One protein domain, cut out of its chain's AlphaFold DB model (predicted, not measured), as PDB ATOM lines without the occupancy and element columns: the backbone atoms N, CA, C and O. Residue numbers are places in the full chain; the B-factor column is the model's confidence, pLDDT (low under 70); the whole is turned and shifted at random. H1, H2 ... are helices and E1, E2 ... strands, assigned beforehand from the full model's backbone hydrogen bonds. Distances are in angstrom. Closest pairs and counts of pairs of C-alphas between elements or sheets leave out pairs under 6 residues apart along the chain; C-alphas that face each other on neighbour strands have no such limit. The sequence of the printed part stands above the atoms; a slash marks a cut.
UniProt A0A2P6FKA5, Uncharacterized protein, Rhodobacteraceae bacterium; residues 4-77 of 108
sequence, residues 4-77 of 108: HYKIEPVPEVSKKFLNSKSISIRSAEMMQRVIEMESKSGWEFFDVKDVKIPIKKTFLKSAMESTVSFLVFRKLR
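This is residues 4 to 77 of the 108 residues of an uncharacterized protein of Rhodobacteraceae bacterium (UniProt A0A2P6FKA5). A long, strongly twisted hairpin of strands, E2 and E3, makes one arm of a V and the helix H1 makes the other; at the closed end of the V, E1 lines the other edge of E3, and residues 31 to 39 of H1 pack over one face of this small sheet. The loop between E2 and E3 makes the far tip of the hairpin arm, and residues 16 to 22, of which 20 to 22 belong to H1, stick out at the far end of the helix arm. The printed part has 74 residues, with one named helix and three named strands in the order E1, H1, E2, E3; the sheet's order is E1, E3, E2, antiparallel throughout, and the class is mixed, helices and strands. The whole is loose, with a radius of gyration of the C-alphas of 15.7 A, and its outline is flat, spanning 47 by 37 by 14 A.

The inner strand E3, residues 64 to 76, has an edge strand on each side. E2, residues 44 to 55, forms a hairpin with it, antiparallel at 157 degrees between directions; N 49 and O 70 are 2.8 A apart and N 55 and O 64 2.8 A, both within hydrogen-bond range. E2 bends by 52 degrees at residue 47. E1, residues 4 to 9, is antiparallel to E3 at 141 degrees, with N 6 and O 73 2.9 A apart, within hydrogen-bond range. H1, residues 20 to 40, is on the sheet at a height over the sheet of 6.8 A. It lies only just over E3 and E2, with 3 of its C-alphas falling on each, and runs only just across the strands, at 61 degrees to E2 on the local plane. The closest C-alphas of H1 and E2 are those of Ile 35 and Phe 45, 6.5 A apart. H1 is near E1 and near E3, with 6 and 9 pairs of C-alphas within 10 A. E1, H1 and E2 form a split strand-helix-strand unit, two strands running the same way with E3 between them, and its crossover is right-handed. The arrangement is two layers, H1 on one face of the sheet. In H1 every O i to N i+4 pair is within hydrogen-bond range.

E3 is 37.4 A long from first to last C-alpha and ends at C-alpha 76, (-26.959, 14.413, -37.970). E2 is 30.9 A long, and E1, 17.2 A, begins at C-alpha 4, (-29.047, 8.715, -40.083). H1 is 30.4 A long and begins at C-alpha 20, (-64.496, 12.699, -34.561).

The two C-alphas farthest apart are those of Lys 40 and Leu 60, 47.2 A. The printed part has no cut; the link from H1 to E2 is tight, and those from E1 to H1 and from E2 to E3 are short. Mean pLDDT of the printed part is 85.5, and residues 15 to 18 and 57 to 62 are under 70.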
ATOM      1  N   HIS A   4     -28.376   9.975 -40.367       94.25
ATOM      2  CA  HIS A   4     -29.047   8.715 -40.083       94.25
ATOM      3  C   HIS A   4     -30.552   8.953 -40.096       94.25
ATOM      4  O   HIS A   4     -31.005  10.012 -39.660       94.25
ATOM      5  N   TYR A   5     -31.309   7.971 -40.577       94.88
ATOM      6  CA  TYR A   5     -32.766   8.022 -40.630       94.88
ATOM      7  C   TYR A   5     -33.363   6.919 -39.770       94.88
ATOM      8  O   TYR A   5     -32.820   5.816 -39.695       94.88
ATOM      9  N   LYS A   6     -34.493   7.237 -39.149       94.75
ATOM     10  CA  LYS A   6     -35.308   6.320 -38.362       94.75
ATOM     11  C   LYS A   6     -36.766   6.488 -38.786       94.75
ATOM     12  O   LYS A   6     -37.189   7.595 -39.111       94.75
ATOM     13  N   ILE A   7     -37.506   5.385 -38.825       94.69
ATOM     14  CA  ILE A   7     -38.913   5.350 -39.229       94.69
ATOM     15  C   ILE A   7     -39.708   4.736 -38.080       94.69
ATOM     16  O   ILE A   7     -39.332   3.677 -37.585       94.69
ATOM     17  N   GLU A   8     -40.793   5.389 -37.680       92.88
ATOM     18  CA  GLU A   8     -41.736   4.903 -36.669       92.88
ATOM     19  C   GLU A   8     -43.148   4.832 -37.274       92.88
ATOM     20  O   GLU A   8     -43.511   5.688 -38.086       92.88
ATOM     21  N   PRO A   9     -43.975   3.834 -36.926       90.19
ATOM     22  CA  PRO A   9     -45.352   3.778 -37.399       90.19
ATOM     23  C   PRO A   9     -46.186   4.920 -36.804       90.19
ATOM     24  O   PRO A   9     -45.998   5.317 -35.652       90.19
ATOM     25  N   VAL A  10     -47.155   5.430 -37.571       90.12
ATOM     26  CA  VAL A  10     -48.147   6.363 -37.020       90.12
ATOM     27  C   VAL A  10     -49.029   5.614 -36.005       90.12
ATOM     28  O   VAL A  10     -49.562   4.555 -36.340       90.12
ATOM     29  N   PRO A  11     -49.215   6.136 -34.776       85.69
ATOM     30  CA  PRO A  11     -50.049   5.489 -33.769       85.69
ATOM     31  C   PRO A  11     -51.489   5.277 -34.245       85.69
ATOM     32  O   PRO A  11     -52.157   6.209 -34.697       85.69
ATOM     33  N   GLU A  12     -52.001   4.056 -34.089       83.00
ATOM     34  CA  GLU A  12     -53.386   3.748 -34.435       83.00
ATOM     35  C   GLU A  12     -54.353   4.225 -33.344       83.00
ATOM     36  O   GLU A  12     -54.247   3.860 -32.170       83.00
ATOM     37  N   VAL A  13     -55.369   4.995 -33.739       78.88
ATOM     38  CA  VAL A  13     -56.488   5.330 -32.853       78.88
ATOM     39  C   VAL A  13     -57.612   4.328 -33.077       78.88
ATOM     40  O   VAL A  13     -58.098   4.156 -34.196       78.88
ATOM     41  N   SER A  14     -58.051   3.653 -32.010       73.81
ATOM     42  CA  SER A  14     -59.139   2.680 -32.139       73.81
ATOM     43  C   SER A  14     -60.420   3.355 -32.644       73.81
ATOM     44  O   SER A  14     -60.819   4.416 -32.170       73.81
ATOM     45  N   LYS A  15     -61.116   2.710 -33.584       65.75
ATOM     46  CA  LYS A  15     -62.370   3.222 -34.173       65.75
ATOM     47  C   LYS A  15     -63.569   3.180 -33.215       65.75
ATOM     48  O   LYS A  15     -64.686   3.471 -33.620       65.75
ATOM     49  N   LYS A  16     -63.363   2.788 -31.951       67.12
ATOM     50  CA  LYS A  16     -64.428   2.651 -30.946       67.12
ATOM     51  C   LYS A  16     -64.943   3.999 -30.428       67.12
ATOM     52  O   LYS A  16     -65.930   4.030 -29.701       67.12
ATOM     53  N   PHE A  17     -64.290   5.105 -30.776       61.75
ATOM     54  CA  PHE A  17     -64.723   6.439 -30.376       61.75
ATOM     55  C   PHE A  17     -65.753   6.979 -31.368       61.75
ATOM     56  O   PHE A  17     -65.489   7.093 -32.559       61.75
ATOM     57  N   LEU A  18     -66.935   7.326 -30.863       64.75
ATOM     58  CA  LEU A  18     -68.049   7.822 -31.677       64.75
ATOM     59  C   LEU A  18     -67.906   9.305 -32.067       64.75
ATOM     60  O   LEU A  18     -68.677   9.799 -32.883       64.75
ATOM     61  N   ASN A  19     -66.938  10.031 -31.493       75.31
ATOM     62  CA  ASN A  19     -66.766  11.468 -31.708       75.31
ATOM     63  C   ASN A  19     -65.473  11.764 -32.488       75.31
ATOM     64  O   ASN A  19     -64.364  11.507 -32.020       75.31
ATOM     65  N   SER A  20     -65.615  12.346 -33.678       70.69
ATOM     66  CA  SER A  20     -64.496  12.699 -34.561       70.69
ATOM     67  C   SER A  20     -63.552  13.743 -33.957       70.69
ATOM     68  O   SER A  20     -62.337  13.646 -34.142       70.69
ATOM     69  N   LYS A  21     -64.070  14.702 -33.175       75.81
ATOM     70  CA  LYS A  21     -63.242  15.717 -32.505       75.81
ATOM     71  C   LYS A  21     -62.315  15.074 -31.475       75.81
ATOM     72  O   LYS A  21     -61.127  15.387 -31.453       75.81
ATOM     73  N   SER A  22     -62.813  14.126 -30.679       77.31
ATOM     74  CA  SER A  22     -61.976  13.446 -29.682       77.31
ATOM     75  C   SER A  22     -60.931  12.524 -30.318       77.31
ATOM     76  O   SER A  22     -59.831  12.406 -29.785       77.31
ATOM     77  N   ILE A  23     -61.218  11.936 -31.485       81.00
ATOM     78  CA  ILE A  23     -60.231  11.168 -32.264       81.00
ATOM     79  C   ILE A  23     -59.092  12.071 -32.754       81.00
ATOM     80  O   ILE A  23     -57.924  11.701 -32.631       81.00
ATOM     81  N   SER A  24     -59.413  13.257 -33.284       81.25
ATOM     82  CA  SER A  24     -58.399  14.194 -33.794       81.25
ATOM     83  C   SER A  24     -57.456  14.697 -32.697       81.25
ATOM     84  O   SER A  24     -56.242  14.685 -32.866       81.25
ATOM     85  N   ILE A  25     -57.999  15.038 -31.526       86.00
ATOM     86  CA  ILE A  25     -57.200  15.485 -30.380       86.00
ATOM     87  C   ILE A  25     -56.306  14.343 -29.893       86.00
ATOM     88  O   ILE A  25     -55.103  14.513 -29.734       86.00
ATOM     89  N   ARG A  26     -56.865  13.139 -29.734       84.69
ATOM     90  CA  ARG A  26     -56.115  11.980 -29.242       84.69
ATOM     91  C   ARG A  26     -55.028  11.510 -30.209       84.69
ATOM     92  O   ARG A  26     -53.961  11.100 -29.761       84.69
ATOM     93  N   SER A  27     -55.282  11.549 -31.517       86.25
ATOM     94  CA  SER A  27     -54.249  11.253 -32.523       86.25
ATOM     95  C   SER A  27     -53.120  12.276 -32.467       86.25
ATOM     96  O   SER A  27     -51.958  11.877 -32.459       86.25
ATOM     97  N   ALA A  28     -53.437  13.568 -32.343       88.94
ATOM     98  CA  ALA A  28     -52.432  14.612 -32.162       88.94
ATOM     99  C   ALA A  28     -51.600  14.397 -30.887       88.94
ATOM    100  O   ALA A  28     -50.375  14.417 -30.955       88.94
ATOM    101  N   GLU A  29     -52.237  14.091 -29.753       91.12
ATOM    102  CA  GLU A  29     -51.543  13.777 -28.496       91.12
ATOM    103  C   GLU A  29     -50.625  12.552 -28.624       91.12
ATOM    104  O   GLU A  29     -49.506  12.551 -28.115       91.12
ATOM    105  N   MET A  30     -51.081  11.493 -29.301       90.88
ATOM    106  CA  MET A  30     -50.267  10.299 -29.535       90.88
ATOM    107  C   MET A  30     -49.060  10.603 -30.425       90.88
ATOM    108  O   MET A  30     -47.952  10.188 -30.092       90.88
ATOM    109  N   MET A  31     -49.251  11.354 -31.515       91.94
ATOM    110  CA  MET A  31     -48.148  11.788 -32.380       91.94
ATOM    111  C   MET A  31     -47.150  12.657 -31.616       91.94
ATOM    112  O   MET A  31     -45.947  12.417 -31.696       91.94
ATOM    113  N   GLN A  32     -47.640  13.613 -30.823       92.69
ATOM    114  CA  GLN A  32     -46.804  14.475 -29.993       92.69
ATOM    115  C   GLN A  32     -45.938  13.656 -29.030       92.69
ATOM    116  O   GLN A  32     -44.733  13.880 -28.964       92.69
ATOM    117  N   ARG A  33     -46.505  12.655 -28.345       94.06
ATOM    118  CA  ARG A  33     -45.738  11.785 -27.435       94.06
ATOM    119  C   ARG A  33     -44.614  11.035 -28.141       94.06
ATOM    120  O   ARG A  33     -43.522  10.944 -27.586       94.06
ATOM    121  N   VAL A  34     -44.866  10.504 -29.340       93.31
ATOM    122  CA  VAL A  34     -43.828   9.817 -30.125       93.31
ATOM    123  C   VAL A  34     -42.725  10.802 -30.508       93.31
ATOM    124  O   VAL A  34     -41.555  10.533 -30.256       93.31
ATOM    125  N   ILE A  35     -43.088  11.978 -31.029       94.06
ATOM    126  CA  ILE A  35     -42.118  13.011 -31.412       94.06
ATOM    127  C   ILE A  35     -41.274  13.449 -30.212       94.06
ATOM    128  O   ILE A  35     -40.054  13.544 -30.325       94.06
ATOM    129  N   GLU A  36     -41.888  13.683 -29.053       95.00
ATOM    130  CA  GLU A  36     -41.185  14.080 -27.830       95.00
ATOM    131  C   GLU A  36     -40.236  12.988 -27.322       95.00
ATOM    132  O   GLU A  36     -39.112  13.284 -26.915       95.00
ATOM    133  N   MET A  37     -40.668  11.725 -27.343       94.88
ATOM    134  CA  MET A  37     -39.849  10.583 -26.930       94.88
ATOM    135  C   MET A  37     -38.615  10.416 -27.829       94.88
ATOM    136  O   MET A  37     -37.499  10.243 -27.333       94.88
ATOM    137  N   GLU A  38     -38.797  10.530 -29.143       92.56
ATOM    138  CA  GLU A  38     -37.702  10.451 -30.112       92.56
ATOM    139  C   GLU A  38     -36.771  11.668 -30.020       92.56
ATOM    140  O   GLU A  38     -35.546  11.519 -30.028       92.56
ATOM    141  N   SER A  39     -37.333  12.859 -29.802       92.06
ATOM    142  CA  SER A  39     -36.566  14.092 -29.590       92.06
ATOM    143  C   SER A  39     -35.661  14.002 -28.363       92.06
ATOM    144  O   SER A  39     -34.492  14.383 -28.432       92.06
ATOM    145  N   LYS A  40     -36.141  13.412 -27.258       93.69
ATOM    146  CA  LYS A  40     -35.318  13.136 -26.062       93.69
ATOM    147  C   LYS A  40     -34.153  12.183 -26.348       93.69
ATOM    148  O   LYS A  40     -33.118  12.276 -25.696       93.69
ATOM    149  N   SER A  41     -34.290  11.312 -27.346       91.62
ATOM    150  CA  SER A  41     -33.233  10.402 -27.818       91.62
ATOM    151  C   SER A  41     -32.276  11.063 -28.835       91.62
ATOM    152  O   SER A  41     -31.362  10.430 -29.385       91.62
ATOM    153  N   GLY A  42     -32.459  12.362 -29.088       92.56
ATOM    154  CA  GLY A  42     -31.652  13.162 -30.003       92.56
ATOM    155  C   GLY A  42     -31.983  12.935 -31.476       92.56
ATOM    156  O   GLY A  42     -31.111  13.152 -32.317       92.56
ATOM    157  N   TRP A  43     -33.185  12.449 -31.788       95.88
ATOM    158  CA  TRP A  43     -33.708  12.378 -33.151       95.88
ATOM    159  C   TRP A  43     -34.539  13.623 -33.464       95.88
ATOM    160  O   TRP A  43     -35.375  14.038 -32.674       95.88
ATOM    161  N   GLU A  44     -34.332  14.217 -34.632       95.44
ATOM    162  CA  GLU A  44     -35.123  15.341 -35.125       95.44
ATOM    163  C   GLU A  44     -36.281  14.801 -35.966       95.44
ATOM    164  O   GLU A  44     -36.068  13.994 -36.876       95.44
ATOM    165  N   PHE A  45     -37.505  15.250 -35.689       95.38
ATOM    166  CA  PHE A  45     -38.634  14.964 -36.569       95.38
ATOM    167  C   PHE A  45     -38.387  15.587 -37.948       95.38
ATOM    168  O   PHE A  45     -38.071  16.770 -38.053       95.38
ATOM    169  N   PHE A  46     -38.511  14.782 -39.003       95.06
ATOM    170  CA  PHE A  46     -38.232  15.206 -40.369       95.06
ATOM    171  C   PHE A  46     -39.502  15.337 -41.206       95.06
ATOM    172  O   PHE A  46     -39.700  16.378 -41.828       95.06
ATOM    173  N   ASP A  47     -40.332  14.292 -41.262       94.00
ATOM    174  CA  ASP A  47     -41.519  14.275 -42.123       94.00
ATOM    175  C   ASP A  47     -42.506  13.155 -41.749       94.00
ATOM    176  O   ASP A  47     -42.159  12.230 -41.017       94.00
ATOM    177  N   VAL A  48     -43.714  13.193 -42.311       93.94
ATOM    178  CA  VAL A  48     -44.635  12.049 -42.377       93.94
ATOM    179  C   VAL A  48     -44.658  11.527 -43.811       93.94
ATOM    180  O   VAL A  48     -44.848  12.290 -44.756       93.94
ATOM    181  N   LYS A  49     -44.462  10.220 -43.996       93.25
ATOM    182  CA  LYS A  49     -44.478   9.580 -45.315       93.25
ATOM    183  C   LYS A  49     -45.577   8.541 -45.417       93.25
ATOM    184  O   LYS A  49     -45.677   7.650 -44.579       93.25
ATOM    185  N   ASP A  50     -46.315   8.617 -46.516       93.12
ATOM    186  CA  ASP A  50     -47.324   7.640 -46.894       93.12
ATOM    187  C   ASP A  50     -46.782   6.731 -47.994       93.12
ATOM    188  O   ASP A  50     -46.272   7.196 -49.016       93.12
ATOM    189  N   VAL A  51     -46.919   5.422 -47.801       89.88
ATOM    190  CA  VAL A  51     -46.546   4.410 -48.789       89.88
ATOM    191  C   VAL A  51     -47.758   3.545 -49.087       89.88
ATOM    192  O   VAL A  51     -48.413   3.024 -48.184       89.88
ATOM    193  N   LYS A  52     -48.052   3.366 -50.374       89.75
ATOM    194  CA  LYS A  52     -49.052   2.402 -50.827       89.75
ATOM    195  C   LYS A  52     -48.400   1.033 -50.935       89.75
ATOM    196  O   LYS A  52     -47.465   0.854 -51.711       89.75
ATOM    197  N   ILE A  53     -48.905   0.073 -50.171       87.06
ATOM    198  CA  ILE A  53     -48.456  -1.313 -50.210       87.06
ATOM    199  C   ILE A  53     -49.568  -2.215 -50.759       87.06
ATOM    200  O   ILE A  53     -50.729  -2.087 -50.356       87.06
ATOM    201  N   PRO A  54     -49.250  -3.146 -51.670       84.00
ATOM    202  CA  PRO A  54     -50.204  -4.158 -52.088       84.00
ATOM    203  C   PRO A  54     -50.351  -5.203 -50.976       84.00
ATOM    204  O   PRO A  54     -49.419  -5.942 -50.667       84.00
ATOM    205  N   ILE A  55     -51.540  -5.307 -50.388       80.12
ATOM    206  CA  ILE A  55     -51.873  -6.362 -49.429       80.12
ATOM    207  C   ILE A  55     -52.569  -7.494 -50.186       80.12
ATOM    208  O   ILE A  55     -53.725  -7.384 -50.614       80.12
ATOM    209  N   LYS A  56     -51.862  -8.615 -50.357       70.06
ATOM    210  CA  LYS A  56     -52.432  -9.836 -50.937       70.06
ATOM    211  C   LYS A  56     -53.331 -10.508 -49.897       70.06
ATOM    212  O   LYS A  56     -52.844 -11.092 -48.938       70.06
ATOM    213  N   LYS A  57     -54.651 -10.436 -50.085       65.94
ATOM    214  CA  LYS A  57     -55.619 -11.017 -49.136       65.94
ATOM    215  C   LYS A  57     -55.740 -12.542 -49.227       65.94
ATOM    216  O   LYS A  57     -56.152 -13.161 -48.254       65.94
ATOM    217  N   THR A  58     -55.492 -13.153 -50.388       66.00
ATOM    218  CA  THR A  58     -55.625 -14.612 -50.610       66.00
ATOM    219  C   THR A  58     -55.099 -15.002 -51.999       66.00
ATOM    220  O   THR A  58     -54.957 -14.137 -52.860       66.00
ATOM    221  N   PHE A  59     -54.827 -16.292 -52.249       62.84
ATOM    222  CA  PHE A  59     -54.293 -16.792 -53.533       62.84
ATOM    223  C   PHE A  59     -55.188 -16.522 -54.762       62.84
ATOM    224  O   PHE A  59     -54.662 -16.467 -55.867       62.84
ATOM    225  N   LEU A  60     -56.498 -16.311 -54.576       68.88
ATOM    226  CA  LEU A  60     -57.487 -16.144 -55.657       68.88
ATOM    227  C   LEU A  60     -58.071 -14.722 -55.779       68.88
ATOM    228  O   LEU A  60     -58.933 -14.493 -56.621       68.88
ATOM    229  N   LYS A  61     -57.652 -13.764 -54.940       64.81
ATOM    230  CA  LYS A  61     -58.147 -12.376 -54.989       64.81
ATOM    231  C   LYS A  61     -57.048 -11.427 -55.455       64.81
ATOM    232  O   LYS A  61     -55.887 -11.595 -55.082       64.81
ATOM    233  N   SER A  62     -57.430 -10.414 -56.234       64.62
ATOM    234  CA  SER A  62     -56.541  -9.314 -56.609       64.62
ATOM    235  C   SER A  62     -55.992  -8.617 -55.360       64.62
ATOM    236  O   SER A  62     -56.666  -8.538 -54.325       64.62
ATOM    237  N   ALA A  63     -54.748  -8.143 -55.439       72.44
ATOM    238  CA  ALA A  63     -54.139  -7.377 -54.359       72.44
ATOM    239  C   ALA A  63     -54.969  -6.112 -54.088       72.44
ATOM    240  O   ALA A  63     -55.399  -5.435 -55.020       72.44
ATOM    241  N   MET A  64     -55.211  -5.818 -52.813       77.81
ATOM    242  CA  MET A  64     -55.833  -4.566 -52.394       77.81
ATOM    243  C   MET A  64     -54.716  -3.597 -52.017       77.81
ATOM    244  O   MET A  64     -53.859  -3.949 -51.210       77.81
ATOM    245  N   GLU A  65     -54.711  -2.392 -52.582       82.44
ATOM    246  CA  GLU A  65     -53.793  -1.342 -52.137       82.44
ATOM    247  C   GLU A  65     -54.204  -0.847 -50.746       82.44
ATOM    248  O   GLU A  65     -55.373  -0.546 -50.499       82.44
ATOM    249  N   SER A  66     -53.241  -0.770 -49.830       84.75
ATOM    250  CA  SER A  66     -53.404  -0.124 -48.531       84.75
ATOM    251  C   SER A  66     -52.364   0.971 -48.391       84.75
ATOM    252  O   SER A  66     -51.188   0.746 -48.664       84.75
ATOM    253  N   THR A  67     -52.784   2.146 -47.941       89.00
ATOM    254  CA  THR A  67     -51.858   3.208 -47.545       89.00
ATOM    255  C   THR A  67     -51.407   2.954 -46.114       89.00
ATOM    256  O   THR A  67     -52.243   2.719 -45.242       89.00
ATOM    257  N   VAL A  68     -50.100   2.992 -45.878       89.50
ATOM    258  CA  VAL A  68     -49.508   2.976 -44.540       89.50
ATOM    259  C   VAL A  68     -48.695   4.250 -44.365       89.50
ATOM    260  O   VAL A  68     -47.911   4.611 -45.244       89.50
ATOM    261  N   SER A  69     -48.910   4.918 -43.238       90.88
ATOM    262  CA  SER A  69     -48.262   6.176 -42.882       90.88
ATOM    263  C   SER A  69     -47.196   5.937 -41.819       90.88
ATOM    264  O   SER A  69     -47.422   5.201 -40.854       90.88
ATOM    265  N   PHE A  70     -46.051   6.595 -41.966       93.88
ATOM    266  CA  PHE A  70     -44.930   6.503 -41.040       93.88
ATOM    267  C   PHE A  70     -44.371   7.885 -40.709       93.88
ATOM    268  O   PHE A  70     -44.326   8.775 -41.556       93.88
ATOM    269  N   LEU A  71     -43.899   8.042 -39.478       95.06
ATOM    270  CA  LEU A  71     -43.130   9.189 -39.022       95.06
ATOM    271  C   LEU A  71     -41.656   8.961 -39.357       95.06
ATOM    272  O   LEU A  71     -41.095   7.906 -39.058       95.06
ATOM    273  N   VAL A  72     -41.019   9.952 -39.966       96.44
ATOM    274  CA  VAL A  72     -39.608   9.922 -40.336       96.44
ATOM    275  C   VAL A  72     -38.844  10.872 -39.437       96.44
ATOM    276  O   VAL A  72     -39.179  12.049 -39.308       96.44
ATOM    277  N   PHE A  73     -37.769  10.355 -38.864       96.69
ATOM    278  CA  PHE A  73     -36.834  11.095 -38.043       96.69
ATOM    279  C   PHE A  73     -35.451  11.060 -38.679       96.69
ATOM    280  O   PHE A  73     -35.073  10.090 -39.343       96.69
ATOM    281  N   ARG A  74     -34.670  12.113 -38.454       95.62
ATOM    282  CA  ARG A  74     -33.274  12.188 -38.874       95.62
ATOM    283  C   ARG A  74     -32.381  12.581 -37.710       95.62
ATOM    284  O   ARG A  74     -32.796  13.277 -36.792       95.62
ATOM    285  N   LYS A  75     -31.126  12.164 -37.760       94.75
ATOM    286  CA  LYS A  75     -30.090  12.590 -36.818       94.75
ATOM    287  C   LYS A  75     -28.832  12.904 -37.600       94.75
ATOM    288  O   LYS A  75     -28.448  12.130 -38.479       94.75
ATOM    289  N   LEU A  76     -28.213  14.049 -37.320       91.56
ATOM    290  CA  LEU A  76     -26.959  14.413 -37.970       91.56
ATOM    291  C   LEU A  76     -25.915  13.340 -37.654       91.56
ATOM    292  O   LEU A  76     -25.710  12.974 -36.494       91.56
ATOM    293  N   ARG A  77     -25.258  12.815 -38.687       84.62
ATOM    294  CA  ARG A  77     -24.115  11.930 -38.498       84.62
ATOM    295  C   ARG A  77     -22.959  12.802 -38.026       84.62
ATOM    296  O   ARG A  77     -22.331  13.472 -38.842       84.62
TER     297      ARG A  77